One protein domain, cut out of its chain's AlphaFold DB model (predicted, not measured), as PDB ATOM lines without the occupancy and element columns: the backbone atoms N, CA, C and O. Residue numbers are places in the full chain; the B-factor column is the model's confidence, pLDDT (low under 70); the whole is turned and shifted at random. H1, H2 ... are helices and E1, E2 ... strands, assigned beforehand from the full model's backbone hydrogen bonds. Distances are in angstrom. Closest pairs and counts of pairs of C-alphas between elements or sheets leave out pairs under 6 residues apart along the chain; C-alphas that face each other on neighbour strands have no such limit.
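Overview. This is residues 202 to 286 of the 287 residues of the protein "Exonuclease" of Prevotella bergensis DSM 17361 (UniProt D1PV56). A long two-stranded hairpin, E1 and E2, reaches away from a cluster of three helices, with its long loop, residues 215 to 231, at the far end. In the cluster the long helix H3 packs on the short helices H1 and H2, and the root of the hairpin lies near H1 and the early part of H3. The printed part has 85 residues, with two strands and then three helices along the chain; the sheet, E1 - E2, is antiparallel and the class is mixed, helices and strands. The whole is compact, with a radius of gyration of the C-alphas of 13.5 A and spans of 39 by 31 by 22 A.

Along the chain. E1 is residues 210 to 214, from C-alpha 210 at (171.669, 198.346, 188.251), 13.2 A long. E2 is residues 232 to 236, 13.0 A. H1 is residues 246 to 252, and H2 is residues 254 to 262, 12.2 A. H3, residues 267 to 284, runs 25.7 A to C-alpha 284 at (186.603, 214.386, 192.300).

Arrangement. E1 and E2 form an antiparallel hairpin at 140 degrees; N 211 and O 235 are within hydrogen-bond range at 2.9 A. The closest C-alphas of E2 and H1, Val 235 and Val 246, are 5.1 A apart. H1 touches residues 273 to 280 of H3 at a steep tilt of 62 degrees, the same way, closest at the C-alphas of Val 250 and Gln 277, 6.4 A. H2 and H3, a helical hairpin, only just touch, with 3 pairs of C-alphas within 8 A, made by residues 270 to 273 of H3; the closest are Leu 261 and Lys 270, 5.5 A. Their shallow tilt of 32 degrees, opposite ways, is only just short of steep. H2 is apart from E1 and E2. Every O i to N i+4 pair is within hydrogen-bond range in H2 and H3, and 2 of 3 are in H1.

Size, cuts and confidence. The C-alphas farthest apart, those of His 227 and Ser 263, are 39.4 A from each other. The printed part has no cut. The link from E1 to E2, 17 residues, is long. Mean pLDDT of the printed part is 91.6, and residues 284 to 286 are under 70.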
ATOM      1  N   ASN A 202     164.127 195.729 193.795       85.44
ATOM      2  CA  ASN A 202     164.838 196.920 194.264       85.44
ATOM      3  C   ASN A 202     165.731 197.541 193.165       85.44
ATOM      4  O   ASN A 202     166.919 197.804 193.367       85.44
ATOM      5  N   ASN A 203     165.192 197.683 191.954       92.38
ATOM      6  CA  ASN A 203     165.969 198.123 190.798       92.38
ATOM      7  C   ASN A 203     166.196 199.644 190.807       92.38
ATOM      8  O   ASN A 203     165.293 200.412 191.130       92.38
ATOM      9  N   VAL A 204     167.386 200.088 190.395       93.19
ATOM     10  CA  VAL A 204     167.675 201.514 190.147       93.19
ATOM     11  C   VAL A 204     167.254 201.901 188.733       93.19
ATOM     12  O   VAL A 204     166.751 203.002 188.515       93.19
ATOM     13  N   ASP A 205     167.475 201.008 187.767       94.00
ATOM     14  CA  ASP A 205     166.998 201.143 186.393       94.00
ATOM     15  C   ASP A 205     165.879 200.134 186.094       94.00
ATOM     16  O   ASP A 205     165.876 199.017 186.602       94.00
ATOM     17  N   PHE A 206     164.945 200.473 185.208       90.06
ATOM     18  CA  PHE A 206     163.787 199.614 184.926       90.06
ATOM     19  C   PHE A 206     164.149 198.248 184.326       90.06
ATOM     20  O   PHE A 206     163.354 197.317 184.404       90.06
ATOM     21  N   ALA A 207     165.348 198.099 183.754       92.50
ATOM     22  CA  ALA A 207     165.817 196.832 183.202       92.50
ATOM     23  C   ALA A 207     166.560 195.947 184.222       92.50
ATOM     24  O   ALA A 207     167.025 194.864 183.855       92.50
ATOM     25  N   GLY A 208     166.705 196.399 185.475       93.62
ATOM     26  CA  GLY A 208     167.324 195.639 186.566       93.62
ATOM     27  C   GLY A 208     168.803 195.325 186.347       93.62
ATOM     28  O   GLY A 208     169.313 194.331 186.869       93.62
ATOM     29  N   ARG A 209     169.498 196.137 185.542       95.88
ATOM     30  CA  ARG A 209     170.943 196.025 185.288       95.88
ATOM     31  C   ARG A 209     171.757 196.677 186.400       95.88
ATOM     32  O   ARG A 209     172.893 196.265 186.635       95.88
ATOM     33  N   ILE A 210     171.169 197.648 187.081       96.44
ATOM     34  CA  ILE A 210     171.669 198.346 188.251       96.44
ATOM     35  C   ILE A 210     170.588 198.244 189.328       96.44
ATOM     36  O   ILE A 210     169.429 198.595 189.107       96.44
ATOM     37  N   VAL A 211     170.964 197.751 190.502       95.94
ATOM     38  CA  VAL A 211     170.047 197.522 191.627       95.94
ATOM     39  C   VAL A 211     170.583 198.190 192.882       95.94
ATOM     40  O   VAL A 211     171.784 198.443 192.995       95.94
ATOM     41  N   TRP A 212     169.689 198.507 193.809       94.69
ATOM     42  CA  TRP A 212     170.083 198.930 195.140       94.69
ATOM     43  C   TRP A 212     170.537 197.713 195.938       94.69
ATOM     44  O   TRP A 212     169.859 196.685 195.972       94.69
ATOM     45  N   GLN A 213     171.677 197.844 196.608       92.88
ATOM     46  CA  GLN A 213     172.177 196.852 197.548       92.88
ATOM     47  C   GLN A 213     172.448 197.508 198.901       92.88
ATOM     48  O   GLN A 213     172.906 198.649 198.968       92.88
ATOM     49  N   GLU A 214     172.139 196.793 199.979       93.75
ATOM     50  CA  GLU A 214     172.481 197.227 201.332       93.75
ATOM     51  C   GLU A 214     173.995 197.278 201.516       93.75
ATOM     52  O   GLU A 214     174.706 196.305 201.249       93.75
ATOM     53  N   MET A 215     174.479 198.409 202.017       90.38
ATOM     54  CA  MET A 215     175.870 198.565 202.402       90.38
ATOM     55  C   MET A 215     176.126 197.789 203.692       90.38
ATOM     56  O   MET A 215     175.356 197.894 204.646       90.38
ATOM     57  N   LYS A 216     177.233 197.048 203.740       89.31
ATOM     58  CA  LYS A 216     177.644 196.258 204.904       89.31
ATOM     59  C   LYS A 216     179.003 196.717 205.422       89.31
ATOM     60  O   LYS A 216     179.822 197.203 204.644       89.31
ATOM     61  N   ASP A 217     179.223 196.591 206.726       86.75
ATOM     62  CA  ASP A 217     180.537 196.780 207.341       86.75
ATOM     63  C   ASP A 217     181.463 195.569 207.111       86.75
ATOM     64  O   ASP A 217     181.103 194.601 206.435       86.75
ATOM     65  N   GLY A 218     182.685 195.639 207.652       81.62
ATOM     66  CA  GLY A 218     183.688 194.575 207.524       81.62
ATOM     67  C   GLY A 218     183.283 193.243 208.163       81.62
ATOM     68  O   GLY A 218     183.808 192.207 207.765       81.62
ATOM     69  N   ASP A 219     182.317 193.263 209.084       83.12
ATOM     70  CA  ASP A 219     181.761 192.084 209.750       83.12
ATOM     71  C   ASP A 219     180.485 191.575 209.048       83.12
ATOM     72  O   ASP A 219     179.850 190.614 209.488       83.12
ATOM     73  N   GLY A 220     180.101 192.198 207.927       82.00
ATOM     74  CA  GLY A 220     178.942 191.818 207.123       82.00
ATOM     75  C   GLY A 220     177.604 192.342 207.649       82.00
ATOM     76  O   GLY A 220     176.555 191.915 207.153       82.00
ATOM     77  N   LYS A 221     177.610 193.266 208.614       87.69
ATOM     78  CA  LYS A 221     176.401 193.862 209.192       87.69
ATOM     79  C   LYS A 221     175.946 195.074 208.379       87.69
ATOM     80  O   LYS A 221     176.753 195.914 207.988       87.69
ATOM     81  N   THR A 222     174.640 195.174 208.134       90.00
ATOM     82  CA  THR A 222     174.037 196.279 207.376       90.00
ATOM     83  C   THR A 222     174.268 197.623 208.070       90.00
ATOM     84  O   THR A 222     173.967 197.799 209.252       90.00
ATOM     85  N   LEU A 223     174.789 198.584 207.311       90.06
ATOM     86  CA  LEU A 223     174.971 199.963 207.736       90.06
ATOM     87  C   LEU A 223     173.630 200.691 207.692       90.06
ATOM     88  O   LEU A 223     172.936 200.650 206.679       90.06
ATOM     89  N   LEU A 224     173.290 201.395 208.769       91.62
ATOM     90  CA  LEU A 224     172.057 202.176 208.867       91.62
ATOM     91  C   LEU A 224     172.329 203.671 208.663       91.62
ATOM     92  O   LEU A 224     173.434 204.161 208.912       91.62
ATOM     93  N   ASP A 225     171.332 204.390 208.160       88.62
ATOM     94  CA  ASP A 225     171.340 205.844 208.049       88.62
ATOM     95  C   ASP A 225     170.934 206.516 209.375       88.62
ATOM     96  O   ASP A 225     170.672 205.858 210.386       88.62
ATOM     97  N   SER A 226     170.882 207.851 209.386       85.38
ATOM     98  CA  SER A 226     170.505 208.647 210.565       85.38
ATOM     99  C   SER A 226     169.078 208.401 211.065       85.38
ATOM    100  O   SER A 226     168.737 208.838 212.161       85.38
ATOM    101  N   HIS A 227     168.247 207.723 210.275       82.62
ATOM    102  CA  HIS A 227     166.862 207.385 210.587       82.62
ATOM    103  C   HIS A 227     166.682 205.887 210.868       82.62
ATOM    104  O   HIS A 227     165.551 205.427 211.018       82.62
ATOM    105  N   GLY A 228     167.778 205.125 210.956       83.44
ATOM    106  CA  GLY A 228     167.746 203.692 211.225       83.44
ATOM    107  C   GLY A 228     167.343 202.836 210.023       83.44
ATOM    108  O   GLY A 228     167.079 201.649 210.208       83.44
ATOM    109  N   LYS A 229     167.297 203.389 208.802       86.50
ATOM    110  CA  LYS A 229     167.028 202.616 207.581       86.50
ATOM    111  C   LYS A 229     168.327 202.076 206.972       86.50
ATOM    112  O   LYS A 229     169.364 202.726 207.108       86.50
ATOM    113  N   PRO A 230     168.305 200.921 206.282       88.69
ATOM    114  CA  PRO A 230     169.469 200.421 205.560       88.69
ATOM    115  C   PRO A 230     170.024 201.457 204.582       88.69
ATOM    116  O   PRO A 230     169.299 202.001 203.749       88.69
ATOM    117  N   ARG A 231     171.330 201.713 204.657       91.31
ATOM    118  CA  ARG A 231     172.033 202.500 203.645       91.31
ATOM    119  C   ARG A 231     172.171 201.665 202.389       91.31
ATOM    120  O   ARG A 231     172.678 200.547 202.438       91.31
ATOM    121  N   LEU A 232     171.766 202.237 201.265       92.50
ATOM    122  CA  LEU A 232     171.809 201.580 199.967       92.50
ATOM    123  C   LEU A 232     172.886 202.207 199.077       92.50
ATOM    124  O   LEU A 232     173.149 203.409 199.159       92.50
ATOM    125  N   HIS A 233     173.477 201.399 198.202       94.19
ATOM    126  CA  HIS A 233     174.320 201.862 197.099       94.19
ATOM    127  C   HIS A 233     173.935 201.187 195.778       94.19
ATOM    128  O   HIS A 233     173.320 200.119 195.774       94.19
ATOM    129  N   GLU A 234     174.259 201.818 194.649       97.12
ATOM    130  CA  GLU A 234     173.990 201.246 193.332       97.12
ATOM    131  C   GLU A 234     175.043 200.196 192.964       97.12
ATOM    132  O   GLU A 234     176.239 200.498 192.931       97.12
ATOM    133  N   VAL A 235     174.604 198.987 192.603       96.69
ATOM    134  CA  VAL A 235     175.483 197.899 192.148       96.69
ATOM    135  C   VAL A 235     175.049 197.348 190.801       96.69
ATOM    136  O   VAL A 235     173.860 197.315 190.475       96.69
ATOM    137  N   PHE A 236     176.003 196.874 190.004       97.44
ATOM    138  CA  PHE A 236     175.675 196.134 188.789       97.44
ATOM    139  C   PHE A 236     175.072 194.771 189.140       97.44
ATOM    140  O   PHE A 236     175.580 194.052 189.992       97.44
ATOM    141  N   ASN A 237     174.018 194.363 188.439       95.94
ATOM    142  CA  ASN A 237     173.341 193.077 188.648       95.94
ATOM    143  C   ASN A 237     173.658 192.043 187.546       95.94
ATOM    144  O   ASN A 237     173.002 191.008 187.416       95.94
ATOM    145  N   PHE A 238     174.659 192.313 186.707       95.38
ATOM    146  CA  PHE A 238     174.985 191.477 185.553       95.38
ATOM    147  C   PHE A 238     176.476 191.514 185.199       95.38
ATOM    148  O   PHE A 238     177.224 192.376 185.658       95.38
ATOM    149  N   SER A 239     176.875 190.601 184.305       94.94
ATOM    150  CA  SER A 239     178.235 190.502 183.756       94.94
ATOM    151  C   SER A 239     179.312 190.259 184.830       94.94
ATOM    152  O   SER A 239     179.013 189.868 185.958       94.94
ATOM    153  N   LYS A 240     180.583 190.476 184.467       95.12
ATOM    154  CA  LYS A 240     181.770 190.315 185.323       95.12
ATOM    155  C   LYS A 240     181.781 191.224 186.562       95.12
ATOM    156  O   LYS A 240     182.536 190.957 187.487       95.12
ATOM    157  N   TYR A 241     180.955 192.272 186.582       97.00
ATOM    158  CA  TYR A 241     180.825 193.216 187.698       97.00
ATOM    159  C   TYR A 241     179.551 193.005 188.522       97.00
ATOM    160  O   TYR A 241     179.172 193.880 189.294       97.00
ATOM    161  N   LYS A 242     178.867 191.862 188.391       96.19
ATOM    162  CA  LYS A 242     177.693 191.576 189.220       96.19
ATOM    163  C   LYS A 242     178.046 191.660 190.715       96.19
ATOM    164  O   LYS A 242     178.982 191.005 191.163       96.19
ATOM    165  N   GLY A 243     177.281 192.453 191.465       93.75
ATOM    166  CA  GLY A 243     177.477 192.746 192.888       93.75
ATOM    167  C   GLY A 243     178.503 193.844 193.182       93.75
ATOM    168  O   GLY A 243     178.768 194.118 194.345       93.75
ATOM    169  N   TRP A 244     179.104 194.464 192.164       96.12
ATOM    170  CA  TRP A 244     180.078 195.537 192.361       96.12
ATOM    171  C   TRP A 244     179.397 196.899 192.339       96.12
ATOM    172  O   TRP A 244     178.532 197.142 191.490       96.12
ATOM    173  N   ALA A 245     179.841 197.801 193.218       96.25
ATOM    174  CA  ALA A 245     179.375 199.179 193.240       96.25
ATOM    175  C   ALA A 245     179.641 199.859 191.895       96.25
ATOM    176  O   ALA A 245     180.755 199.834 191.365       96.25
ATOM    177  N   VAL A 246     178.603 200.483 191.335       96.62
ATOM    178  CA  VAL A 246     178.709 201.172 190.046       96.62
ATOM    179  C   VAL A 246     179.719 202.311 190.144       96.62
ATOM    180  O   VAL A 246     180.521 202.478 189.230       96.62
ATOM    181  N   ALA A 247     179.724 203.041 191.266       95.38
ATOM    182  CA  ALA A 247     180.692 204.101 191.543       95.38
ATOM    183  C   ALA A 247     182.145 203.604 191.424       95.38
ATOM    184  O   ALA A 247     182.943 204.209 190.715       95.38
ATOM    185  N   ASP A 248     182.471 202.449 192.009       94.75
ATOM    186  CA  ASP A 248     183.824 201.884 191.949       94.75
ATOM    187  C   ASP A 248     184.216 201.488 190.521       94.75
ATOM    188  O   ASP A 248     185.333 201.742 190.065       94.75
ATOM    189  N   VAL A 249     183.289 200.865 189.789       96.06
ATOM    190  CA  VAL A 249     183.534 200.414 188.413       96.06
ATOM    191  C   VAL A 249     183.698 201.597 187.461       96.06
ATOM    192  O   VAL A 249     184.531 201.515 186.560       96.06
ATOM    193  N   VAL A 250     182.982 202.706 187.679       95.25
ATOM    194  CA  VAL A 250     183.146 203.946 186.900       95.25
ATOM    195  C   VAL A 250     184.594 204.432 186.920       95.25
ATOM    196  O   VAL A 250     185.103 204.850 185.880       95.25
ATOM    197  N   HIS A 251     185.271 204.339 188.067       93.19
ATOM    198  CA  HIS A 251     186.677 204.732 188.194       93.19
ATOM    199  C   HIS A 251     187.637 203.636 187.717       93.19
ATOM    200  O   HIS A 251     188.668 203.930 187.116       93.19
ATOM    201  N   ARG A 252     187.311 202.365 187.980       94.88
ATOM    202  CA  ARG A 252     188.209 201.224 187.738       94.88
ATOM    203  C   ARG A 252     188.228 200.730 186.290       94.88
ATOM    204  O   ARG A 252     189.281 200.316 185.812       94.88
ATOM    205  N   ASP A 253     187.083 200.713 185.615       95.62
ATOM    206  CA  ASP A 253     186.946 200.281 184.218       95.62
ATOM    207  C   ASP A 253     185.998 201.229 183.452       95.62
ATOM    208  O   ASP A 253     184.863 200.865 183.120       95.62
ATOM    209  N   PRO A 254     186.455 202.456 183.122       93.12
ATOM    210  CA  PRO A 254     185.666 203.392 182.321       93.12
ATOM    211  C   PRO A 254     185.283 202.824 180.945       93.12
ATOM    212  O   PRO A 254     184.250 203.192 180.381       93.12
ATOM    213  N   GLY A 255     186.095 201.908 180.402       96.12
ATOM    214  CA  GLY A 255     185.837 201.231 179.133       96.12
ATOM    215  C   GLY A 255     184.570 200.380 179.181       96.12
ATOM    216  O   GLY A 255     183.755 200.446 178.261       96.12
ATOM    217  N   PHE A 256     184.349 199.654 180.279       96.62
ATOM    218  CA  PHE A 256     183.108 198.916 180.506       96.62
ATOM    219  C   PHE A 256     181.882 199.836 180.556       96.62
ATOM    220  O   PHE A 256     180.868 199.545 179.921       96.62
ATOM    221  N   CYS A 257     181.974 200.975 181.247       95.31
ATOM    222  CA  CYS A 257     180.880 201.947 181.278       95.31
ATOM    223  C   CYS A 257     180.599 202.536 179.884       95.31
ATOM    224  O   CYS A 257     179.443 202.611 179.470       95.31
ATOM    225  N   ASN A 258     181.640 202.872 179.119       95.50
ATOM    226  CA  ASN A 258     181.495 203.354 177.743       95.50
ATOM    227  C   ASN A 258     180.888 202.297 176.817       95.50
ATOM    228  O   ASN A 258     180.078 202.629 175.951       95.50
ATOM    229  N   TRP A 259     181.234 201.024 177.013       96.75
ATOM    230  CA  TRP A 259     180.607 199.920 176.296       96.75
ATOM    231  C   TRP A 259     179.104 199.846 176.591       96.75
ATOM    232  O   TRP A 259     178.322 199.749 175.651       96.75
ATOM    233  N   ILE A 260     178.669 199.991 177.849       96.00
ATOM    234  CA  ILE A 260     177.232 200.045 178.184       96.00
ATOM    235  C   ILE A 260     176.542 201.207 177.457       96.00
ATOM    236  O   ILE A 260     175.475 201.027 176.871       96.00
ATOM    237  N   LEU A 261     177.148 202.398 177.470       95.81
ATOM    238  CA  LEU A 261     176.565 203.595 176.857       95.81
ATOM    239  C   LEU A 261     176.476 203.502 175.326       95.81
ATOM    240  O   LEU A 261     175.520 204.014 174.736       95.81
ATOM    241  N   SER A 262     177.431 202.825 174.688       95.62
ATOM    242  CA  SER A 262     177.503 202.669 173.227       95.62
ATOM    243  C   SER A 262     176.764 201.438 172.688       95.62
ATOM    244  O   SER A 262     176.420 201.423 171.511       95.62
ATOM    245  N   SER A 263     176.473 200.443 173.531       95.81
ATOM    246  CA  SER A 263     175.801 199.192 173.136       95.81
ATOM    247  C   SER A 263     174.278 199.258 173.289       95.81
ATOM    248  O   SER A 263     173.739 200.248 173.784       95.81
ATOM    249  N   ASP A 264     173.569 198.186 172.931       94.75
ATOM    250  CA  ASP A 264     172.098 198.104 172.952       94.75
ATOM    251  C   ASP A 264     171.497 197.904 174.359       94.75
ATOM    252  O   ASP A 264     170.689 197.011 174.611       94.75
ATOM    253  N   PHE A 265     171.895 198.749 175.312       96.25
ATOM    254  CA  PHE A 265     171.241 198.845 176.618       96.25
ATOM    255  C   PHE A 265     170.027 199.783 176.569       96.25
ATOM    256  O   PHE A 265     170.054 200.786 175.846       96.25
ATOM    257  N   PRO A 266     168.989 199.532 177.390       96.50
ATOM    258  CA  PRO A 266     167.875 200.458 177.546       96.50
ATOM    259  C   PRO A 266     168.352 201.862 177.926       96.50
ATOM    260  O   PRO A 266     169.262 202.036 178.739       96.50
ATOM    261  N   LEU A 267     167.711 202.886 177.359       96.00
ATOM    262  CA  LEU A 267     168.107 204.280 177.580       96.00
ATOM    263  C   LEU A 267     168.034 204.683 179.056       96.00
ATOM    264  O   LEU A 267     168.875 205.453 179.506       96.00
ATOM    265  N   ASN A 268     167.089 204.131 179.823       96.62
ATOM    266  CA  ASN A 268     167.014 204.363 181.265       96.62
ATOM    267  C   ASN A 268     168.248 203.810 182.002       96.62
ATOM    268  O   ASN A 268     168.833 204.526 182.806       96.62
ATOM    269  N   THR A 269     168.717 202.604 181.664       96.44
ATOM    270  CA  THR A 269     169.974 202.056 182.202       96.44
ATOM    271  C   THR A 269     171.149 202.984 181.901       96.44
ATOM    272  O   THR A 269     171.938 203.306 182.789       96.44
ATOM    273  N   LYS A 270     171.245 203.462 180.652       97.56
ATOM    274  CA  LYS A 270     172.292 204.407 180.239       97.56
ATOM    275  C   LYS A 270     172.192 205.724 181.006       97.56
ATOM    276  O   LYS A 270     173.194 206.210 181.511       97.56
ATOM    277  N   GLN A 271     170.989 206.276 181.150       96.88
ATOM    278  CA  GLN A 271     170.737 207.511 181.892       96.88
ATOM    279  C   GLN A 271     171.128 207.383 183.369       96.88
ATOM    280  O   GLN A 271     171.773 208.284 183.907       96.88
ATOM    281  N   VAL A 272     170.776 206.267 184.018       96.75
ATOM    282  CA  VAL A 272     171.171 205.968 185.402       96.75
ATOM    283  C   VAL A 272     172.692 205.904 185.519       96.75
ATOM    284  O   VAL A 272     173.256 206.560 186.396       96.75
ATOM    285  N   LEU A 273     173.366 205.188 184.614       96.81
ATOM    286  CA  LEU A 273     174.826 205.101 184.605       96.81
ATOM    287  C   LEU A 273     175.479 206.476 184.409       96.81
ATOM    288  O   LEU A 273     176.355 206.847 185.185       96.81
ATOM    289  N   THR A 274     175.013 207.265 183.440       95.62
ATOM    290  CA  THR A 274     175.513 208.626 183.198       95.62
ATOM    291  C   THR A 274     175.314 209.521 184.421       95.62
ATOM    292  O   THR A 274     176.215 210.272 184.789       95.62
ATOM    293  N   ARG A 275     174.162 209.435 185.101       96.19
ATOM    294  CA  ARG A 275     173.905 210.182 186.343       96.19
ATOM    295  C   ARG A 275     174.934 209.840 187.420       96.19
ATOM    296  O   ARG A 275     175.432 210.749 188.081       96.19
ATOM    297  N   ILE A 276     175.256 208.556 187.582       95.44
ATOM    298  CA  ILE A 276     176.273 208.100 188.536       95.44
ATOM    299  C   ILE A 276     177.651 208.626 188.114       95.44
ATOM    300  O   ILE A 276     178.312 209.264 188.921       95.44
ATOM    301  N   GLN A 277     178.044 208.491 186.845       93.94
ATOM    302  CA  GLN A 277     179.318 209.029 186.344       93.94
ATOM    303  C   GLN A 277     179.476 210.535 186.600       93.94
ATOM    304  O   GLN A 277     180.535 210.983 187.034       93.94
ATOM    305  N   LEU A 278     178.420 211.323 186.377       92.94
ATOM    306  CA  LEU A 278     178.432 212.763 186.649       92.94
ATOM    307  C   LEU A 278     178.528 213.076 188.148       92.94
ATOM    308  O   LEU A 278     179.176 214.056 188.518       92.94
ATOM    309  N   ARG A 279     177.890 212.271 189.009       94.62
ATOM    310  CA  ARG A 279     178.015 212.385 190.471       94.62
ATOM    311  C   ARG A 279     179.460 212.149 190.902       94.62
ATOM    312  O   ARG A 279     180.026 212.993 191.590       94.62
ATOM    313  N   GLU A 280     180.058 211.062 190.427       92.00
ATOM    314  CA  GLU A 280     181.437 210.690 190.743       92.00
ATOM    315  C   GLU A 280     182.452 211.728 190.231       92.00
ATOM    316  O   GLU A 280     183.374 212.113 190.947       92.00
ATOM    317  N   ALA A 281     182.249 212.269 189.024       86.88
ATOM    318  CA  ALA A 281     183.111 213.313 188.470       86.88
ATOM    319  C   ALA A 281     183.087 214.612 189.300       86.88
ATOM    320  O   ALA A 281     184.130 215.230 189.502       86.88
ATOM    321  N   LYS A 282     181.913 215.013 189.814       83.31
ATOM    322  CA  LYS A 282     181.768 216.205 190.672       83.31
ATOM    323  C   LYS A 282     182.418 216.039 192.045       83.31
ATOM    324  O   LYS A 282     182.903 217.019 192.606       83.31
ATOM    325  N   MET A 283     182.420 214.826 192.598       72.50
ATOM    326  CA  MET A 283     183.092 214.544 193.872       72.50
ATOM    327  C   MET A 283     184.615 214.657 193.733       72.50
ATOM    328  O   MET A 283     185.259 215.201 194.625       72.50
ATOM    329  N   ASN A 284     185.171 214.262 192.584       62.38
ATOM    330  CA  ASN A 284     186.603 214.386 192.300       62.38
ATOM    331  C   ASN A 284     187.072 215.829 192.039       62.38
ATOM    332  O   ASN A 284     188.252 216.107 192.203       62.38
ATOM    333  N   SER A 285     186.185 216.752 191.646       61.16
ATOM    334  CA  SER A 285     186.529 218.168 191.408       61.16
ATOM    335  C   SER A 285     186.490 219.063 192.657       61.16
ATOM    336  O   SER A 285     186.790 220.249 192.554       61.16
ATOM    337  N   ASN A 286     186.082 218.526 193.812       51.12
ATOM    338  CA  ASN A 286     185.986 219.248 195.090       51.12
ATOM    339  C   ASN A 286     187.168 218.961 196.045       51.12
ATOM    340  O   ASN A 286     187.084 219.285 197.231       51.12
TER     341      ASN A 286